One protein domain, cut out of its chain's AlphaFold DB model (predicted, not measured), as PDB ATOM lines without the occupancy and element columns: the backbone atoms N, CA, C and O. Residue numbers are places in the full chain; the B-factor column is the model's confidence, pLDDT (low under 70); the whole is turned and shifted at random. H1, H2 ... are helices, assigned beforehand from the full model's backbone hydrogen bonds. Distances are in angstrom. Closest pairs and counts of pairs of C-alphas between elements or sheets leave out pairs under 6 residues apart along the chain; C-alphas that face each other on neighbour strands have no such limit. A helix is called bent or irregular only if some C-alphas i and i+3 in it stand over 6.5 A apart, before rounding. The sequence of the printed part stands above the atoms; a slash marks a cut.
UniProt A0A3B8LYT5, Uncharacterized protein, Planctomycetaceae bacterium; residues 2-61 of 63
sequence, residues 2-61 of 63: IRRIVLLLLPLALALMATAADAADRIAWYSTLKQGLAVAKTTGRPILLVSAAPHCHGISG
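AT A GLANCE: This is residues 2 to 61 of the 63 residues of an uncharacterized protein of Planctomycetaceae bacterium (UniProt A0A3B8LYT5). One long, nearly straight helix, H1, sticks out as a free arm, and a short linker joins its far end to a small, separate helix, H2. From H2 the chain folds back beside that helix, then runs away as a tail, residues 44 to 61, whose residues 54 to 60 stick out in a small turn; there is no common core. The printed part has 60 residues with two named helices, H1 then H2, and no named strand; the class is all helix. It is extended, with a radius of gyration of the C-alphas of 20.5 A and spans of 66 by 31 by 14 A, the length made largely by the arm H1.

HOW THE PARTS SIT: H1, residues 2 to 24, stands free, as do residues 25 to 27 after it. H2, residues 33 to 43, is apart from H1, with no C-alpha of the one within 8 A of the other. The link between them has 8 residues and is short. Beyond H2, residues 55 to 56 pair with residues 59 to 60, antiparallel, in stretches too short to be named strands. In H2 every O i to N i+4 pair is within hydrogen-bond range; in H1 11 of 19 are.

IN THESE COORDINATES: H1 runs 34.8 A from C-alpha 2 at (-64.400, -37.926, 0.651) to C-alpha 24 at (-45.752, -11.168, 12.767). It is neither bent nor irregular, but only just: C-alphas 8 and 11 are 6.5 A apart. H2 runs 15.4 A, ending with C-alpha 43 at (-36.897, -7.081, 2.477).

THE WHOLE: The two C-alphas farthest apart are those of Ile 2 and His 57, at 67.2 A. The printed part has no cut. The mean pLDDT of the printed part is 81.1; residues 2 to 5, residue 8 and residues 14 to 24 are under 70. The mean is 67 in H1 and 97 in H2.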
ATOM      1  N   ILE A   2     -64.575 -39.397   0.600       65.25
ATOM      2  CA  ILE A   2     -64.400 -37.926   0.651       65.25
ATOM      3  C   ILE A   2     -64.698 -37.287   2.025       65.25
ATOM      4  O   ILE A   2     -63.932 -36.454   2.491       65.25
ATOM      5  N   ARG A   3     -65.744 -37.726   2.742       63.44
ATOM      6  CA  ARG A   3     -66.133 -37.148   4.047       63.44
ATOM      7  C   ARG A   3     -65.093 -37.360   5.163       63.44
ATOM      8  O   ARG A   3     -64.929 -36.487   6.004       63.44
ATOM      9  N   ARG A   4     -64.369 -38.490   5.151       63.31
ATOM     10  CA  ARG A   4     -63.270 -38.771   6.100       63.31
ATOM     11  C   ARG A   4     -62.019 -37.952   5.781       63.31
ATOM     12  O   ARG A   4     -61.342 -37.510   6.697       63.31
ATOM     13  N   ILE A   5     -61.752 -37.724   4.496       69.25
ATOM     14  CA  ILE A   5     -60.621 -36.915   4.029       69.25
ATOM     15  C   ILE A   5     -60.827 -35.445   4.421       69.25
ATOM     16  O   ILE A   5     -59.929 -34.839   4.990       69.25
ATOM     17  N   VAL A   6     -62.031 -34.894   4.229       71.44
ATOM     18  CA  VAL A   6     -62.356 -33.512   4.636       71.44
ATOM     19  C   VAL A   6     -62.227 -33.315   6.153       71.44
ATOM     20  O   VAL A   6     -61.659 -32.320   6.589       71.44
ATOM     21  N   LEU A   7     -62.687 -34.281   6.959       71.56
ATOM     22  CA  LEU A   7     -62.586 -34.226   8.426       71.56
ATOM     23  C   LEU A   7     -61.141 -34.259   8.946       71.56
ATOM     24  O   LEU A   7     -60.871 -33.689   9.996       71.56
ATOM     25  N   LEU A   8     -60.221 -34.906   8.225       69.31
ATOM     26  CA  LEU A   8     -58.806 -34.977   8.604       69.31
ATOM     27  C   LEU A   8     -57.989 -33.788   8.074       69.31
ATOM     28  O   LEU A   8     -57.063 -33.342   8.744       69.31
ATOM     29  N   LEU A   9     -58.331 -33.250   6.901       71.88
ATOM     30  CA  LEU A   9     -57.570 -32.164   6.270       71.88
ATOM     31  C   LEU A   9     -57.923 -30.770   6.805       71.88
ATOM     32  O   LEU A   9     -57.051 -29.904   6.862       71.88
ATOM     33  N   LEU A  10     -59.171 -30.541   7.226       74.56
ATOM     34  CA  LEU A  10     -59.618 -29.237   7.728       74.56
ATOM     35  C   LEU A  10     -58.906 -28.773   9.024       74.56
ATOM     36  O   LEU A  10     -58.446 -27.632   9.048       74.56
ATOM     37  N   PRO A  11     -58.748 -29.598  10.085       76.88
ATOM     38  CA  PRO A  11     -58.036 -29.164  11.291       76.88
ATOM     39  C   PRO A  11     -56.530 -28.989  11.052       76.88
ATOM     40  O   PRO A  11     -55.916 -28.110  11.653       76.88
ATOM     41  N   LEU A  12     -55.941 -29.772  10.140       73.06
ATOM     42  CA  LEU A  12     -54.532 -29.646   9.764       73.06
ATOM     43  C   LEU A  12     -54.254 -28.305   9.067       73.06
ATOM     44  O   LEU A  12     -53.281 -27.631   9.397       73.06
ATOM     45  N   ALA A  13     -55.128 -27.893   8.147       74.25
ATOM     46  CA  ALA A  13     -55.021 -26.594   7.485       74.25
ATOM     47  C   ALA A  13     -55.179 -25.424   8.473       74.25
ATOM     48  O   ALA A  13     -54.452 -24.436   8.381       74.25
ATOM     49  N   LEU A  14     -56.083 -25.551   9.454       68.06
ATOM     50  CA  LEU A  14     -56.310 -24.518  10.468       68.06
ATOM     51  C   LEU A  14     -55.101 -24.350  11.407       68.06
ATOM     52  O   LEU A  14     -54.689 -23.227  11.693       68.06
ATOM     53  N   ALA A  15     -54.491 -25.460  11.835       69.69
ATOM     54  CA  ALA A  15     -53.281 -25.441  12.658       69.69
ATOM     55  C   ALA A  15     -52.086 -24.799  11.927       69.69
ATOM     56  O   ALA A  15     -51.287 -24.094  12.543       69.69
ATOM     57  N   LEU A  16     -51.988 -24.989  10.607       64.69
ATOM     58  CA  LEU A  16     -50.913 -24.417   9.794       64.69
ATOM     59  C   LEU A  16     -51.029 -22.891   9.620       64.69
ATOM     60  O   LEU A  16     -50.018 -22.229   9.413       64.69
ATOM     61  N   MET A  17     -52.229 -22.309   9.716       61.78
ATOM     62  CA  MET A  17     -52.412 -20.854   9.611       61.78
ATOM     63  C   MET A  17     -52.134 -20.107  10.921       61.78
ATOM     64  O   MET A  17     -51.656 -18.975  10.885       61.78
ATOM     65  N   ALA A  18     -52.388 -20.728  12.076       60.19
ATOM     66  CA  ALA A  18     -52.225 -20.080  13.381       60.19
ATOM     67  C   ALA A  18     -50.765 -19.688  13.697       60.19
ATOM     68  O   ALA A  18     -50.527 -18.663  14.330       60.19
ATOM     69  N   THR A  19     -49.780 -20.456  13.215       58.88
ATOM     70  CA  THR A  19     -48.345 -20.190  13.457       58.88
ATOM     71  C   THR A  19     -47.824 -18.940  12.732       58.88
ATOM     72  O   THR A  19     -46.912 -18.267  13.207       58.88
ATOM     73  N   ALA A  20     -48.430 -18.577  11.597       60.38
ATOM     74  CA  ALA A  20     -47.971 -17.445  10.795       60.38
ATOM     75  C   ALA A  20     -48.296 -16.084  11.435       60.38
ATOM     76  O   ALA A  20     -47.567 -15.118  11.217       60.38
ATOM     77  N   ALA A  21     -49.371 -16.007  12.227       59.75
ATOM     78  CA  ALA A  21     -49.813 -14.763  12.852       59.75
ATOM     79  C   ALA A  21     -48.935 -14.361  14.051       59.75
ATOM     80  O   ALA A  21     -48.527 -13.208  14.138       59.75
ATOM     81  N   ASP A  22     -48.563 -15.300  14.927       61.84
ATOM     82  CA  ASP A  22     -47.752 -14.995  16.122       61.84
ATOM     83  C   ASP A  22     -46.314 -14.574  15.760       61.84
ATOM     84  O   ASP A  22     -45.682 -13.790  16.465       61.84
ATOM     85  N   ALA A  23     -45.802 -15.020  14.606       61.59
ATOM     86  CA  ALA A  23     -44.506 -14.579  14.093       61.59
ATOM     87  C   ALA A  23     -44.500 -13.106  13.639       61.59
ATOM     88  O   ALA A  23     -43.446 -12.468  13.666       61.59
ATOM     89  N   ALA A  24     -45.649 -12.554  13.229       63.59
ATOM     90  CA  ALA A  24     -45.752 -11.168  12.767       63.59
ATOM     91  C   ALA A  24     -45.668 -10.145  13.917       63.59
ATOM     92  O   ALA A  24     -45.241  -9.013  13.688       63.59
ATOM     93  N   ASP A  25     -45.996 -10.559  15.145       76.81
ATOM     94  CA  ASP A  25     -46.054  -9.684  16.324       76.81
ATOM     95  C   ASP A  25     -44.735  -9.616  17.120       76.81
ATOM     96  O   ASP A  25     -44.649  -8.933  18.145       76.81
ATOM     97  N   ARG A  26     -43.673 -10.308  16.681       83.75
ATOM     98  CA  ARG A  26     -42.382 -10.352  17.393       83.75
ATOM     99  C   ARG A  26     -41.307  -9.514  16.710       83.75
ATOM    100  O   ARG A  26     -41.230  -9.414  15.488       83.75
ATOM    101  N   ILE A  27     -40.414  -8.949  17.524       87.81
ATOM    102  CA  ILE A  27     -39.213  -8.262  17.043       87.81
ATOM    103  C   ILE A  27     -38.149  -9.316  16.729       87.81
ATOM    104  O   ILE A  27     -37.706 -10.047  17.614       87.81
ATOM    105  N   ALA A  28     -37.716  -9.374  15.471       90.81
ATOM    106  CA  ALA A  28     -36.574 -10.184  15.073       90.81
ATOM    107  C   ALA A  28     -35.268  -9.486  15.489       90.81
ATOM    108  O   ALA A  28     -34.889  -8.464  14.916       90.81
ATOM    109  N   TRP A  29     -34.579 -10.046  16.483       91.62
ATOM    110  CA  TRP A  29     -33.280  -9.556  16.944       91.62
ATOM    111  C   TRP A  29     -32.137 -10.225  16.175       91.62
ATOM    112  O   TRP A  29     -32.068 -11.450  16.085       91.62
ATOM    113  N   TYR A  30     -31.210  -9.419  15.654       94.19
ATOM    114  CA  TYR A  30     -29.977  -9.889  15.018       94.19
ATOM    115  C   TYR A  30     -28.779  -9.452  15.860       94.19
ATOM    116  O   TYR A  30     -28.651  -8.274  16.185       94.19
ATOM    117  N   SER A  31     -27.880 -10.382  16.185       91.12
ATOM    118  CA  SER A  31     -26.736 -10.117  17.071       91.12
ATOM    119  C   SER A  31     -25.603  -9.341  16.398       91.12
ATOM    120  O   SER A  31     -24.678  -8.882  17.065       91.12
ATOM    121  N   THR A  32     -25.654  -9.180  15.072       93.44
ATOM    122  CA  THR A  32     -24.654  -8.425  14.314       93.44
ATOM    123  C   THR A  32     -25.303  -7.467  13.324       93.44
ATOM    124  O   THR A  32     -26.293  -7.789  12.660       93.44
ATOM    125  N   LEU A  33     -24.664  -6.309  13.130       94.81
ATOM    126  CA  LEU A  33     -25.074  -5.340  12.113       94.81
ATOM    127  C   LEU A  33     -25.082  -5.959  10.703       94.81
ATOM    128  O   LEU A  33     -25.977  -5.682   9.909       94.81
ATOM    129  N   LYS A  34     -24.124  -6.849  10.399       97.56
ATOM    130  CA  LYS A  34     -24.043  -7.549   9.107       97.56
ATOM    131  C   LYS A  34     -25.309  -8.359   8.810       97.56
ATOM    132  O   LYS A  34     -25.814  -8.293   7.693       97.56
ATOM    133  N   GLN A  35     -25.813  -9.113   9.788       97.12
ATOM    134  CA  GLN A  35     -27.036  -9.907   9.627       97.12
ATOM    135  C   GLN A  35     -28.262  -9.011   9.437       97.12
ATOM    136  O   GLN A  35     -29.013  -9.213   8.484       97.12
ATOM    137  N   GLY A  36     -28.421  -7.984  10.282       96.38
ATOM    138  CA  GLY A  36     -29.541  -7.045  10.170       96.38
ATOM    139  C   GLY A  36     -29.579  -6.343   8.809       96.38
ATOM    140  O   GLY A  36     -30.623  -6.290   8.162       96.38
ATOM    141  N   LEU A  37     -28.423  -5.889   8.313       97.88
ATOM    142  CA  LEU A  37     -28.309  -5.273   6.987       97.88
ATOM    143  C   LEU A  37     -28.607  -6.246   5.841       97.88
ATOM    144  O   LEU A  37     -29.162  -5.826   4.827       97.88
ATOM    145  N   ALA A  38     -28.247  -7.524   5.970       98.12
ATOM    146  CA  ALA A  38     -28.571  -8.520   4.952       98.12
ATOM    147  C   ALA A  38     -30.094  -8.678   4.794       98.12
ATOM    148  O   ALA A  38     -30.589  -8.674   3.669       98.12
ATOM    149  N   VAL A  39     -30.836  -8.723   5.906       96.62
ATOM    150  CA  VAL A  39     -32.305  -8.826   5.896       96.62
ATOM    151  C   VAL A  39     -32.968  -7.526   5.444       96.62
ATOM    152  O   VAL A  39     -33.928  -7.545   4.678       96.62
ATOM    153  N   ALA A  40     -32.441  -6.377   5.861       97.25
ATOM    154  CA  ALA A  40     -32.934  -5.078   5.410       97.25
ATOM    155  C   ALA A  40     -32.868  -4.942   3.884       97.25
ATOM    156  O   ALA A  40     -33.831  -4.517   3.249       97.25
ATOM    157  N   LYS A  41     -31.754  -5.381   3.280       97.94
ATOM    158  CA  LYS A  41     -31.574  -5.380   1.823       97.94
ATOM    159  C   LYS A  41     -32.534  -6.324   1.111       97.94
ATOM    160  O   LYS A  41     -33.057  -5.956   0.067       97.94
ATOM    161  N   THR A  42     -32.762  -7.524   1.646       97.56
ATOM    162  CA  THR A  42     -33.642  -8.510   0.997       97.56
ATOM    163  C   THR A  42     -35.117  -8.132   1.114       97.56
ATOM    164  O   THR A  42     -35.896  -8.452   0.223       97.56
ATOM    165  N   THR A  43     -35.499  -7.445   2.193       95.81
ATOM    166  CA  THR A  43     -36.897  -7.081   2.477       95.81
ATOM    167  C   THR A  43     -37.263  -5.650   2.090       95.81
ATOM    168  O   THR A  43     -38.444  -5.319   2.068       95.81
ATOM    169  N   GLY A  44     -36.281  -4.786   1.817       96.94
ATOM    170  CA  GLY A  44     -36.505  -3.361   1.553       96.94
ATOM    171  C   GLY A  44     -36.988  -2.572   2.776       96.94
ATOM    172  O   GLY A  44     -37.565  -1.498   2.622       96.94
ATOM    173  N   ARG A  45     -36.791  -3.098   3.993       94.75
ATOM    174  CA  ARG A  45     -37.250  -2.477   5.245       94.75
ATOM    175  C   ARG A  45     -36.101  -1.751   5.957       94.75
ATOM    176  O   ARG A  45     -34.967  -2.231   5.912       94.75
ATOM    177  N   PRO A  46     -36.367  -0.623   6.645       96.06
ATOM    178  CA  PRO A  46     -35.364   0.034   7.480       96.06
ATOM    179  C   PRO A  46     -34.990  -0.832   8.692       96.06
ATOM    180  O   PRO A  46     -35.742  -1.721   9.094       96.06
ATOM    181  N   ILE A  47     -33.837  -0.531   9.298       96.12
ATOM    182  CA  ILE A  47     -33.387  -1.157  10.550       96.12
ATOM    183  C   ILE A  47     -33.453  -0.176  11.718       96.12
ATOM    184  O   ILE A  47     -33.253   1.024  11.543       96.12
ATOM    185  N   LEU A  48     -33.648  -0.722  12.918       95.81
ATOM    186  CA  LEU A  48     -33.360  -0.052  14.182       95.81
ATOM    187  C   LEU A  48     -32.087  -0.674  14.765       95.81
ATOM    188  O   LEU A  48     -32.079  -1.854  15.113       95.81
ATOM    189  N   LEU A  49     -31.006   0.103  14.855       94.75
ATOM    190  CA  LEU A  49     -29.768  -0.340  15.493       94.75
ATOM    191  C   LEU A  49     -29.789   0.056  16.971       94.75
ATOM    192  O   LEU A  49     -29.764   1.242  17.292       94.75
ATOM    193  N   VAL A  50     -29.804  -0.938  17.857       91.00
ATOM    194  CA  VAL A  50     -29.717  -0.733  19.306       91.00
ATOM    195  C   VAL A  50     -28.297  -1.047  19.765       91.00
ATOM    196  O   VAL A  50     -27.801  -2.151  19.555       91.00
ATOM    197  N   SER A  51     -27.645  -0.070  20.393       85.00
ATOM    198  CA  SER A  51     -26.388  -0.262  21.113       85.00
ATOM    199  C   SER A  51     -26.654  -0.041  22.596       85.00
ATOM    200  O   SER A  51     -27.215   0.983  22.980       85.00
ATOM    201  N   ALA A  52     -26.274  -1.008  23.420       78.81
ATOM    202  CA  ALA A  52     -26.334  -0.898  24.868       78.81
ATOM    203  C   ALA A  52     -25.046  -1.466  25.464       78.81
ATOM    204  O   ALA A  52     -24.383  -2.317  24.867       78.81
ATOM    205  N   ALA A  53     -24.670  -0.966  26.636       83.38
ATOM    206  CA  ALA A  53     -23.573  -1.540  27.392       83.38
ATOM    207  C   ALA A  53     -24.098  -2.757  28.174       83.38
ATOM    208  O   ALA A  53     -25.152  -2.644  28.802       83.38
ATOM    209  N   PRO A  54     -23.365  -3.888  28.218       77.81
ATOM    210  CA  PRO A  54     -23.700  -5.008  29.103       77.81
ATOM    211  C   PRO A  54     -23.688  -4.600  30.581       77.81
ATOM    212  O   PRO A  54     -24.188  -5.328  31.426       77.81
ATOM    213  N   HIS A  55     -23.091  -3.454  30.908       83.38
ATOM    214  CA  HIS A  55     -23.082  -2.902  32.246       83.38
ATOM    215  C   HIS A  55     -23.070  -1.374  32.166       83.38
ATOM    216  O   HIS A  55     -22.184  -0.793  31.537       83.38
ATOM    217  N   CYS A  56     -24.040  -0.713  32.791       83.31
ATOM    218  CA  CYS A  56     -24.114   0.747  32.838       83.31
ATOM    219  C   CYS A  56     -24.597   1.188  34.221       83.31
ATOM    220  O   CYS A  56     -25.477   0.554  34.791       83.31
ATOM    221  N   HIS A  57     -24.014   2.254  34.776       85.94
ATOM    222  CA  HIS A  57     -24.397   2.800  36.086       85.94
ATOM    223  C   HIS A  57     -24.441   1.758  37.228       85.94
ATOM    224  O   HIS A  57     -25.335   1.765  38.065       85.94
ATOM    225  N   GLY A  58     -23.493   0.817  37.252       81.81
ATOM    226  CA  GLY A  58     -23.475  -0.228  38.283       81.81
ATOM    227  C   GLY A  58     -24.507  -1.348  38.088       81.81
ATOM    228  O   GLY A  58     -24.567  -2.242  38.924       81.81
ATOM    229  N   ILE A  59     -25.297  -1.320  37.008       78.75
ATOM    230  CA  ILE A  59     -26.328  -2.316  36.706       78.75
ATOM    231  C   ILE A  59     -25.831  -3.272  35.621       78.75
ATOM    232  O   ILE A  59     -25.523  -2.845  34.505       78.75
ATOM    233  N   SER A  60     -25.813  -4.565  35.939       80.88
ATOM    234  CA  SER A  60     -25.597  -5.637  34.967       80.88
ATOM    235  C   SER A  60     -26.804  -5.776  34.046       80.88
ATOM    236  O   SER A  60     -27.907  -6.081  34.497       80.88
ATOM    237  N   GLY A  61     -26.589  -5.585  32.750       71.19
ATOM    238  CA  GLY A  61     -27.512  -5.997  31.704       71.19
ATOM    239  C   GLY A  61     -27.330  -7.481  31.380       71.19
ATOM    240  O   GLY A  61     -26.208  -7.987  31.338       71.19
TER     241      GLY A  61